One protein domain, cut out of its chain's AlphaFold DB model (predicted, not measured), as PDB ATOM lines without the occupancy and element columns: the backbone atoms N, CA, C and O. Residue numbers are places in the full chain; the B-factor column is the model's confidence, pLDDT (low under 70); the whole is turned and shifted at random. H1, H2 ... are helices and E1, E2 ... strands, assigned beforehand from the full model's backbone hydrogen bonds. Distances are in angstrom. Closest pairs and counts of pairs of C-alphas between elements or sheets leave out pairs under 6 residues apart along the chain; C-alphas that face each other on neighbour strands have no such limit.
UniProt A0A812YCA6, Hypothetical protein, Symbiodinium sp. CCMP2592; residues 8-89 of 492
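This is residues 8 to 89 of the 492 residues of the protein "Hypothetical protein" of Symbiodinium sp. CCMP2592 (UniProt A0A812YCA6). Little regular structure is here: a small three-stranded sheet with helix H1 slantwise over one face, and long loops besides. Residues 22 to 23 pair briefly with 87 to 88, antiparallel. The 82 printed residues have E1, H1, E2, E3 in chain order; the antiparallel sheet runs E1, E3, E2; the class is mixed, with 27 residues in named elements. It is compact, radius of gyration of the C-alphas 12.8 A, spanning 36 by 27 by 24 A.

E1 is residues 36 to 39, 9.0 A, from C-alpha 36 at (30.289, -26.343, 9.407). E3 is residues 78 to 82, 12.7 A, ending at C-alpha 82 (26.779, -24.282, 10.208). E2 is residues 71 to 75, 13.7 A; H1 is residues 50 to 62, 20.2 A.

Inner strand E3 has N 81 and O 37 of E1 within hydrogen-bond range, 2.9 A. E2 and E3 form a hairpin, N 80 to O 73 2.9 A. H1 is on the sheet in two layers, helix over one face, height 8.8 A; the closest C-alphas of H1 and E3 are Cys 53 and Cys 79, 5.8 A. E1, H1, E2 form a split strand-helix-strand unit, same-way strands with E3 between, crossover right-handed. H1 has 7 of 9 O i to N i+4 pairs within range.

The printed part has no cut and no long link; pLDDT is under 70 for 36 residues, among them 8 to 23.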
ATOM      1  N   SER A   8      16.743 -16.425  20.128       54.91
ATOM      2  CA  SER A   8      15.324 -16.801  20.167       54.91
ATOM      3  C   SER A   8      14.735 -17.188  18.802       54.91
ATOM      4  O   SER A   8      13.664 -17.784  18.757       54.91
ATOM      5  N   LYS A   9      15.412 -16.880  17.686       55.94
ATOM      6  CA  LYS A   9      15.011 -17.293  16.330       55.94
ATOM      7  C   LYS A   9      15.475 -18.699  15.945       55.94
ATOM      8  O   LYS A   9      14.984 -19.230  14.953       55.94
ATOM      9  N   LEU A  10      16.393 -19.304  16.702       57.44
ATOM     10  CA  LEU A  10      16.747 -20.710  16.513       57.44
ATOM     11  C   LEU A  10      15.589 -21.557  17.041       57.44
ATOM     12  O   LEU A  10      15.421 -21.714  18.249       57.44
ATOM     13  N   LYS A  11      14.761 -22.068  16.128       59.22
ATOM     14  CA  LYS A  11      13.705 -23.017  16.475       59.22
ATOM     15  C   LYS A  11      14.350 -24.384  16.723       59.22
ATOM     16  O   LYS A  11      15.103 -24.835  15.859       59.22
ATOM     17  N   PRO A  12      14.086 -25.045  17.865       60.38
ATOM     18  CA  PRO A  12      14.470 -26.438  18.039       60.38
ATOM     19  C   PRO A  12      13.854 -27.259  16.906       60.38
ATOM     20  O   PRO A  12      12.664 -27.119  16.622       60.38
ATOM     21  N   VAL A  13      14.653 -28.097  16.252       61.12
ATOM     22  CA  VAL A  13      14.097 -29.161  15.415       61.12
ATOM     23  C   VAL A  13      13.552 -30.195  16.390       61.12
ATOM     24  O   VAL A  13      14.319 -30.802  17.135       61.12
ATOM     25  N   ASP A  14      12.228 -30.308  16.464       52.44
ATOM     26  CA  ASP A  14      11.573 -31.245  17.369       52.44
ATOM     27  C   ASP A  14      11.867 -32.685  16.926       52.44
ATOM     28  O   ASP A  14      11.514 -33.100  15.822       52.44
ATOM     29  N   ILE A  15      12.556 -33.439  17.784       53.44
ATOM     30  CA  ILE A  15      12.924 -34.843  17.550       53.44
ATOM     31  C   ILE A  15      11.782 -35.775  18.013       53.44
ATOM     32  O   ILE A  15      11.844 -36.983  17.808       53.44
ATOM     33  N   GLN A  16      10.704 -35.249  18.614       47.59
ATOM     34  CA  GLN A  16       9.643 -36.069  19.214       47.59
ATOM     35  C   GLN A  16       8.672 -36.723  18.216       47.59
ATOM     36  O   GLN A  16       7.755 -37.425  18.635       47.59
ATOM     37  N   GLY A  17       8.882 -36.592  16.904       50.81
ATOM     38  CA  GLY A  17       8.039 -37.267  15.916       50.81
ATOM     39  C   GLY A  17       8.745 -37.541  14.598       50.81
ATOM     40  O   GLY A  17       8.595 -36.768  13.663       50.81
ATOM     41  N   ASN A  18       9.484 -38.655  14.513       52.59
ATOM     42  CA  ASN A  18       9.972 -39.316  13.286       52.59
ATOM     43  C   ASN A  18      10.715 -38.470  12.222       52.59
ATOM     44  O   ASN A  18      11.064 -39.004  11.170       52.59
ATOM     45  N   ALA A  19      11.001 -37.189  12.461       52.41
ATOM     46  CA  ALA A  19      11.791 -36.361  11.559       52.41
ATOM     47  C   ALA A  19      13.278 -36.710  11.721       52.41
ATOM     48  O   ALA A  19      13.962 -36.273  12.648       52.41
ATOM     49  N   SER A  20      13.767 -37.562  10.824       55.59
ATOM     50  CA  SER A  20      15.160 -37.982  10.746       55.59
ATOM     51  C   SER A  20      16.046 -36.818  10.291       55.59
ATOM     52  O   SER A  20      16.163 -36.564   9.097       55.59
ATOM     53  N   HIS A  21      16.694 -36.170  11.261       59.25
ATOM     54  CA  HIS A  21      17.815 -35.234  11.114       59.25
ATOM     55  C   HIS A  21      17.532 -33.895  10.387       59.25
ATOM     56  O   HIS A  21      16.721 -33.816   9.467       59.25
ATOM     57  N   PRO A  22      18.202 -32.796  10.786       63.03
ATOM     58  CA  PRO A  22      18.195 -31.560  10.002       63.03
ATOM     59  C   PRO A  22      18.821 -31.772   8.607       63.03
ATOM     60  O   PRO A  22      19.805 -32.496   8.478       63.03
ATOM     61  N   CYS A  23      18.293 -31.116   7.567       69.31
ATOM     62  CA  CYS A  23      18.926 -31.031   6.245       69.31
ATOM     63  C   CYS A  23      20.199 -30.189   6.352       69.31
ATOM     64  O   CYS A  23      20.142 -28.975   6.536       69.31
ATOM     65  N   ARG A  24      21.350 -30.836   6.209       73.69
ATOM     66  CA  ARG A  24      22.691 -30.272   6.416       73.69
ATOM     67  C   ARG A  24      23.327 -29.744   5.119       73.69
ATOM     68  O   ARG A  24      24.509 -29.955   4.861       73.69
ATOM     69  N   GLY A  25      22.537 -29.086   4.270       71.44
ATOM     70  CA  GLY A  25      22.964 -28.641   2.941       71.44
ATOM     71  C   GLY A  25      22.187 -29.326   1.817       71.44
ATOM     72  O   GLY A  25      20.969 -29.189   1.738       71.44
ATOM     73  N   ARG A  26      22.877 -30.031   0.909       65.44
ATOM     74  CA  ARG A  26      22.268 -30.520  -0.351       65.44
ATOM     75  C   ARG A  26      21.369 -31.746  -0.187       65.44
ATOM     76  O   ARG A  26      20.562 -32.029  -1.068       65.44
ATOM     77  N   SER A  27      21.527 -32.508   0.893       73.56
ATOM     78  CA  SER A  27      20.744 -33.721   1.143       73.56
ATOM     79  C   SER A  27      20.630 -34.026   2.641       73.56
ATOM     80  O   SER A  27      21.439 -33.515   3.420       73.56
ATOM     81  N   PRO A  28      19.687 -34.893   3.060       66.94
ATOM     82  CA  PRO A  28      19.560 -35.297   4.464       66.94
ATOM     83  C   PRO A  28      20.811 -36.002   5.019       66.94
ATOM     84  O   PRO A  28      21.018 -36.027   6.226       66.94
ATOM     85  N   ASN A  29      21.664 -36.541   4.138       73.44
ATOM     86  CA  ASN A  29      22.895 -37.250   4.498       73.44
ATOM     87  C   ASN A  29      24.162 -36.387   4.353       73.44
ATOM     88  O   ASN A  29      25.269 -36.908   4.483       73.44
ATOM     89  N   ASP A  30      24.032 -35.096   4.039       75.06
ATOM     90  CA  ASP A  30      25.181 -34.207   3.854       75.06
ATOM     91  C   ASP A  30      25.888 -33.971   5.201       75.06
ATOM     92  O   ASP A  30      25.404 -33.256   6.064       75.06
ATOM     93  N   ASN A  31      27.020 -34.625   5.446       73.88
ATOM     94  CA  ASN A  31      27.775 -34.493   6.697       73.88
ATOM     95  C   ASN A  31      29.174 -33.904   6.478       73.88
ATOM     96  O   ASN A  31      30.049 -34.065   7.335       73.88
ATOM     97  N   SER A  32      29.388 -33.240   5.335       82.94
ATOM     98  CA  SER A  32      30.699 -32.719   4.966       82.94
ATOM     99  C   SER A  32      31.214 -31.728   6.009       82.94
ATOM    100  O   SER A  32      30.542 -30.750   6.346       82.94
ATOM    101  N   GLY A  33      32.444 -31.948   6.481       82.12
ATOM    102  CA  GLY A  33      33.146 -31.042   7.396       82.12
ATOM    103  C   GLY A  33      33.393 -29.640   6.826       82.12
ATOM    104  O   GLY A  33      33.783 -28.749   7.566       82.12
ATOM    105  N   GLU A  34      33.157 -29.427   5.528       83.25
ATOM    106  CA  GLU A  34      33.269 -28.119   4.872       83.25
ATOM    107  C   GLU A  34      32.047 -27.211   5.097       83.25
ATOM    108  O   GLU A  34      32.124 -25.999   4.874       83.25
ATOM    109  N   ASN A  35      30.916 -27.784   5.520       82.94
ATOM    110  CA  ASN A  35      29.649 -27.066   5.689       82.94
ATOM    111  C   ASN A  35      29.479 -26.456   7.087       82.94
ATOM    112  O   ASN A  35      28.582 -25.633   7.300       82.94
ATOM    113  N   TYR A  36      30.332 -26.835   8.038       83.75
ATOM    114  CA  TYR A  36      30.289 -26.343   9.407       83.75
ATOM    115  C   TYR A  36      31.689 -26.080   9.952       83.75
ATOM    116  O   TYR A  36      32.670 -26.723   9.593       83.75
ATOM    117  N   TYR A  37      31.773 -25.132  10.874       85.56
ATOM    118  CA  TYR A  37      32.948 -24.940  11.703       85.56
ATOM    119  C   TYR A  37      32.752 -25.683  13.020       85.56
ATOM    120  O   TYR A  37      31.811 -25.409  13.769       85.56
ATOM    121  N   LEU A  38      33.649 -26.621  13.319       85.75
ATOM    122  CA  LEU A  38      33.669 -27.276  14.619       85.75
ATOM    123  C   LEU A  38      34.292 -26.323  15.638       85.75
ATOM    124  O   LEU A  38      35.513 -26.148  15.680       85.75
ATOM    125  N   ALA A  39      33.457 -25.720  16.478       81.88
ATOM    126  CA  ALA A  39      33.942 -24.867  17.542       81.88
ATOM    127  C   ALA A  39      34.781 -25.709  18.515       81.88
ATOM    128  O   ALA A  39      34.313 -26.701  19.072       81.88
ATOM    129  N   ARG A  40      36.045 -25.323  18.710       74.69
ATOM    130  CA  ARG A  40      36.938 -25.904  19.718       74.69
ATOM    131  C   ARG A  40      37.293 -24.816  20.721       74.69
ATOM    132  O   ARG A  40      37.832 -23.782  20.334       74.69
ATOM    133  N   LYS A  41      37.019 -25.037  22.011       62.50
ATOM    134  CA  LYS A  41      37.677 -24.256  23.066       62.50
ATOM    135  C   LYS A  41      39.139 -24.691  23.081       62.50
ATOM    136  O   LYS A  41      39.418 -25.886  23.143       62.50
ATOM    137  N   SER A  42      40.057 -23.732  23.004       56.03
ATOM    138  CA  SER A  42      41.498 -23.994  22.923       56.03
ATOM    139  C   SER A  42      42.029 -24.822  24.097       56.03
ATOM    140  O   SER A  42      43.026 -25.505  23.919       56.03
ATOM    141  N   ASN A  43      41.331 -24.868  25.241       46.62
ATOM    142  CA  ASN A  43      41.745 -25.626  26.420       46.62
ATOM    143  C   ASN A  43      40.553 -26.381  27.057       46.62
ATOM    144  O   ASN A  43      39.737 -25.774  27.746       46.62
ATOM    145  N   ALA A  44      40.463 -27.695  26.803       47.38
ATOM    146  CA  ALA A  44      39.849 -28.789  27.590       47.38
ATOM    147  C   ALA A  44      38.452 -28.655  28.252       47.38
ATOM    148  O   ALA A  44      38.019 -29.585  28.930       47.38
ATOM    149  N   LEU A  45      37.703 -27.573  28.059       51.84
ATOM    150  CA  LEU A  45      36.322 -27.471  28.527       51.84
ATOM    151  C   LEU A  45      35.380 -27.669  27.343       51.84
ATOM    152  O   LEU A  45      35.239 -26.797  26.486       51.84
ATOM    153  N   SER A  46      34.757 -28.848  27.308       61.03
ATOM    154  CA  SER A  46      33.591 -29.166  26.488       61.03
ATOM    155  C   SER A  46      32.563 -28.029  26.534       61.03
ATOM    156  O   SER A  46      32.370 -27.408  27.580       61.03
ATOM    157  N   PHE A  47      31.878 -27.761  25.416       71.81
ATOM    158  CA  PHE A  47      30.673 -26.924  25.415       71.81
ATOM    159  C   PHE A  47      29.647 -27.569  26.347       71.81
ATOM    160  O   PHE A  47      29.052 -28.590  25.995       71.81
ATOM    161  N   ARG A  48      29.506 -27.025  27.562       75.31
ATOM    162  CA  ARG A  48      28.620 -27.579  28.600       75.31
ATOM    163  C   ARG A  48      27.164 -27.194  28.381       75.31
ATOM    164  O   ARG A  48      26.284 -27.879  28.884       75.31
ATOM    165  N   ASP A  49      26.939 -26.121  27.632       81.56
ATOM    166  CA  ASP A  49      25.631 -25.515  27.440       81.56
ATOM    167  C   ASP A  49      25.443 -25.102  25.971       81.56
ATOM    168  O   ASP A  49      26.361 -24.578  25.329       81.56
ATOM    169  N   ILE A  50      24.240 -25.336  25.452       84.31
ATOM    170  CA  ILE A  50      23.785 -24.880  24.139       84.31
ATOM    171  C   ILE A  50      23.861 -23.352  24.022       84.31
ATOM    172  O   ILE A  50      24.143 -22.834  22.939       84.31
ATOM    173  N   GLU A  51      23.686 -22.622  25.126       84.00
ATOM    174  CA  GLU A  51      23.779 -21.160  25.142       84.00
ATOM    175  C   GLU A  51      25.189 -20.653  24.791       84.00
ATOM    176  O   GLU A  51      25.324 -19.632  24.113       84.00
ATOM    177  N   GLU A  52      26.255 -21.394  25.130       84.25
ATOM    178  CA  GLU A  52      27.617 -21.056  24.680       84.25
ATOM    179  C   GLU A  52      27.769 -21.220  23.157       84.25
ATOM    180  O   GLU A  52      28.404 -20.395  22.497       84.25
ATOM    181  N   CYS A  53      27.151 -22.256  22.580       86.44
ATOM    182  CA  CYS A  53      27.181 -22.521  21.138       86.44
ATOM    183  C   CYS A  53      26.400 -21.452  20.352       86.44
ATOM    184  O   CYS A  53      26.876 -20.918  19.347       86.44
ATOM    185  N   LYS A  54      25.238 -21.048  20.879       84.81
ATOM    186  CA  LYS A  54      24.432 -19.921  20.389       84.81
ATOM    187  C   LYS A  54      25.199 -18.595  20.421       84.81
ATOM    188  O   LYS A  54      25.184 -17.836  19.443       84.81
ATOM    189  N   ALA A  55      25.890 -18.320  21.528       82.88
ATOM    190  CA  ALA A  55      26.710 -17.122  21.678       82.88
ATOM    191  C   ALA A  55      27.868 -17.101  20.671       82.88
ATOM    192  O   ALA A  55      28.128 -16.064  20.056       82.88
ATOM    193  N   MET A  56      28.516 -18.247  20.440       83.06
ATOM    194  CA  MET A  56      29.559 -18.366  19.426       83.06
ATOM    195  C   MET A  56      29.035 -18.125  18.016       83.06
ATOM    196  O   MET A  56      29.617 -17.302  17.320       83.06
ATOM    197  N   CYS A  57      27.919 -18.751  17.626       84.75
ATOM    198  CA  CYS A  57      27.278 -18.519  16.327       84.75
ATOM    199  C   CYS A  57      27.042 -17.019  16.073       84.75
ATOM    200  O   CYS A  57      27.417 -16.491  15.020       84.75
ATOM    201  N   SER A  58      26.527 -16.317  17.091       80.00
ATOM    202  CA  SER A  58      26.281 -14.869  17.064       80.00
ATOM    203  C   SER A  58      27.572 -14.048  16.935       80.00
ATOM    204  O   SER A  58      27.594 -13.033  16.241       80.00
ATOM    205  N   ALA A  59      28.665 -14.494  17.563       75.19
ATOM    206  CA  ALA A  59      29.974 -13.845  17.493       75.19
ATOM    207  C   ALA A  59      30.722 -14.121  16.172       75.19
ATOM    208  O   ALA A  59      31.445 -13.250  15.683       75.19
ATOM    209  N   THR A  60      30.526 -15.291  15.550       69.19
ATOM    210  CA  THR A  60      31.142 -15.662  14.259       69.19
ATOM    211  C   THR A  60      30.645 -14.852  13.066       69.19
ATOM    212  O   THR A  60      31.279 -14.889  12.018       69.19
ATOM    213  N   ALA A  61      29.599 -14.032  13.216       58.59
ATOM    214  CA  ALA A  61      29.166 -13.088  12.181       58.59
ATOM    215  C   ALA A  61      30.245 -12.052  11.775       58.59
ATOM    216  O   ALA A  61      30.040 -11.322  10.806       58.59
ATOM    217  N   ARG A  62      31.372 -11.983  12.507       51.78
ATOM    218  CA  ARG A  62      32.487 -11.040  12.311       51.78
ATOM    219  C   ARG A  62      33.851 -11.661  11.957       51.78
ATOM    220  O   ARG A  62      34.797 -10.900  11.792       51.78
ATOM    221  N   TRP A  63      33.995 -12.987  11.885       45.38
ATOM    222  CA  TRP A  63      35.318 -13.623  11.720       45.38
ATOM    223  C   TRP A  63      35.783 -13.713  10.250       45.38
ATOM    224  O   TRP A  63      34.964 -13.709   9.336       45.38
ATOM    225  N   GLU A  64      37.105 -13.813  10.046       46.94
ATOM    226  CA  GLU A  64      37.878 -13.720   8.780       46.94
ATOM    227  C   GLU A  64      37.481 -14.676   7.639       46.94
ATOM    228  O   GLU A  64      37.951 -14.534   6.510       46.94
ATOM    229  N   PHE A  65      36.586 -15.625   7.885       48.56
ATOM    230  CA  PHE A  65      36.013 -16.467   6.847       48.56
ATOM    231  C   PHE A  65      34.627 -15.923   6.532       48.56
ATOM    232  O   PHE A  65      33.744 -15.985   7.374       48.56
ATOM    233  N   ASN A  66      34.461 -15.384   5.323       50.44
ATOM    234  CA  ASN A  66      33.319 -14.644   4.761       50.44
ATOM    235  C   ASN A  66      31.961 -15.408   4.730       50.44
ATOM    236  O   ASN A  66      31.202 -15.321   3.765       50.44
ATOM    237  N   ARG A  67      31.662 -16.220   5.748       65.69
ATOM    238  CA  ARG A  67      30.522 -17.125   5.869       65.69
ATOM    239  C   ARG A  67      29.880 -16.925   7.241       65.69
ATOM    240  O   ARG A  67      30.484 -17.193   8.275       65.69
ATOM    241  N   ARG A  68      28.647 -16.416   7.243       80.25
ATOM    242  CA  ARG A  68      27.861 -16.197   8.465       80.25
ATOM    243  C   ARG A  68      27.383 -17.538   9.019       80.25
ATOM    244  O   ARG A  68      27.025 -18.416   8.242       80.25
ATOM    245  N   CYS A  69      27.337 -17.663  10.344       84.88
ATOM    246  CA  CYS A  69      26.675 -18.795  10.983       84.88
ATOM    247  C   CYS A  69      25.166 -18.749  10.676       84.88
ATOM    248  O   CYS A  69      24.514 -17.732  10.919       84.88
ATOM    249  N   THR A  70      24.629 -19.825  10.109       84.00
ATOM    250  CA  THR A  70      23.226 -19.976   9.678       84.00
ATOM    251  C   THR A  70      22.428 -20.902  10.595       84.00
ATOM    252  O   THR A  70      21.202 -20.841  10.604       84.00
ATOM    253  N   GLY A  71      23.106 -21.731  11.391       84.94
ATOM    254  CA  GLY A  71      22.497 -22.648  12.350       84.94
ATOM    255  C   GLY A  71      23.539 -23.293  13.262       84.94
ATOM    256  O   GLY A  71      24.742 -23.154  13.042       84.94
ATOM    257  N   ILE A  72      23.076 -23.995  14.297       87.62
ATOM    258  CA  ILE A  72      23.944 -24.730  15.223       87.62
ATOM    259  C   ILE A  72      23.478 -26.175  15.366       87.62
ATOM    260  O   ILE A  72      22.278 -26.439  15.399       87.62
ATOM    261  N   GLU A  73      24.429 -27.090  15.519       85.44
ATOM    262  CA  GLU A  73      24.177 -28.421  16.067       85.44
ATOM    263  C   GLU A  73      24.990 -28.569  17.352       85.44
ATOM    264  O   GLU A  73      26.197 -28.313  17.380       85.44
ATOM    265  N   TRP A  74      24.309 -28.921  18.440       87.19
ATOM    266  CA  TRP A  74      24.920 -29.010  19.758       87.19
ATOM    267  C   TRP A  74      24.689 -30.384  20.364       87.19
ATOM    268  O   TRP A  74      23.570 -30.895  20.392       87.19
ATOM    269  N   SER A  75      25.760 -30.943  20.907       81.69
ATOM    270  CA  SER A  75      25.712 -32.046  21.855       81.69
ATOM    271  C   SER A  75      26.711 -31.774  22.982       81.69
ATOM    272  O   SER A  75      27.613 -30.945  22.817       81.69
ATOM    273  N   PRO A  76      26.581 -32.420  24.153       81.88
ATOM    274  CA  PRO A  76      27.528 -32.223  25.244       81.88
ATOM    275  C   PRO A  76      28.982 -32.402  24.773       81.88
ATOM    276  O   PRO A  76      29.400 -33.490  24.384       81.88
ATOM    277  N   GLY A  77      29.756 -31.312  24.785       81.75
ATOM    278  CA  GLY A  77      31.148 -31.290  24.329       81.75
ATOM    279  C   GLY A  77      31.404 -31.088  22.840       81.75
ATOM    280  O   GLY A  77      32.572 -31.023  22.460       81.75
ATOM    281  N   ARG A  78      30.371 -30.882  22.022       86.19
ATOM    282  CA  ARG A  78      30.507 -30.597  20.590       86.19
ATOM    283  C   ARG A  78      29.561 -29.471  20.177       86.19
ATOM    284  O   ARG A  78      28.370 -29.507  20.459       86.19
ATOM    285  N   CYS A  79      30.102 -28.470  19.494       88.94
ATOM    286  CA  CYS A  79      29.327 -27.378  18.918       88.94
ATOM    287  C   CYS A  79      29.740 -27.207  17.456       88.94
ATOM    288  O   CYS A  79      30.898 -26.905  17.160       88.94
ATOM    289  N   GLU A  80      28.797 -27.428  16.549       89.62
ATOM    290  CA  GLU A  80      28.969 -27.225  15.114       89.62
ATOM    291  C   GLU A  80      28.253 -25.945  14.707       89.62
ATOM    292  O   GLU A  80      27.054 -25.790  14.941       89.62
ATOM    293  N   LEU A  81      28.997 -25.020  14.107       89.00
ATOM    294  CA  LEU A  81      28.475 -23.767  13.580       89.00
ATOM    295  C   LEU A  81      28.308 -23.911  12.072       89.00
ATOM    296  O   LEU A  81      29.291 -23.886  11.329       89.00
ATOM    297  N   TRP A  82      27.074 -24.079  11.619       85.44
ATOM    298  CA  TRP A  82      26.779 -24.282  10.208       85.44
ATOM    299  C   TRP A  82      26.946 -22.988   9.425       85.44
ATOM    300  O   TRP A  82      26.573 -21.912   9.887       85.44
ATOM    301  N   GLN A  83      27.526 -23.110   8.236       84.75
ATOM    302  CA  GLN A  83      27.779 -22.006   7.309       84.75
ATOM    303  C   GLN A  83      26.825 -22.024   6.103       84.75
ATOM    304  O   GLN A  83      26.866 -21.128   5.259       84.75
ATOM    305  N   VAL A  84      25.984 -23.057   6.015       81.50
ATOM    306  CA  VAL A  84      24.945 -23.267   4.997       81.50
ATOM    307  C   VAL A  84      23.575 -23.339   5.671       81.50
ATOM    308  O   VAL A  84      23.479 -23.721   6.838       81.50
ATOM    309  N   MET A  85      22.508 -22.934   4.979       73.69
ATOM    310  CA  MET A  85      21.150 -22.988   5.539       73.69
ATOM    311  C   MET A  85      20.797 -24.415   5.979       73.69
ATOM    312  O   MET A  85      21.022 -25.364   5.231       73.69
ATOM    313  N   ILE A  86      20.255 -24.537   7.192       67.56
ATOM    314  CA  ILE A  86      19.726 -25.792   7.727       67.56
ATOM    315  C   ILE A  86      18.204 -25.737   7.623       67.56
ATOM    316  O   ILE A  86      17.584 -24.822   8.167       67.56
ATOM    317  N   GLU A  87      17.603 -26.721   6.965       63.47
ATOM    318  CA  GLU A  87      16.146 -26.854   6.848       63.47
ATOM    319  C   GLU A  87      15.652 -28.116   7.569       63.47
ATOM    320  O   GLU A  87      16.417 -29.048   7.821       63.47
ATOM    321  N   ALA A  88      14.370 -28.167   7.932       56.88
ATOM    322  CA  ALA A  88      13.762 -29.393   8.447       56.88
ATOM    323  C   ALA A  88      13.372 -30.307   7.273       56.88
ATOM    324  O   ALA A  88      12.726 -29.855   6.329       56.88
ATOM    325  N   VAL A  89      13.745 -31.590   7.326       53.84
ATOM    326  CA  VAL A  89      13.326 -32.577   6.318       53.84
ATOM    327  C   VAL A  89      11.849 -32.913   6.543       53.84
ATOM    328  O   VAL A  89      11.453 -33.248   7.660       53.84
TER     329      VAL A  89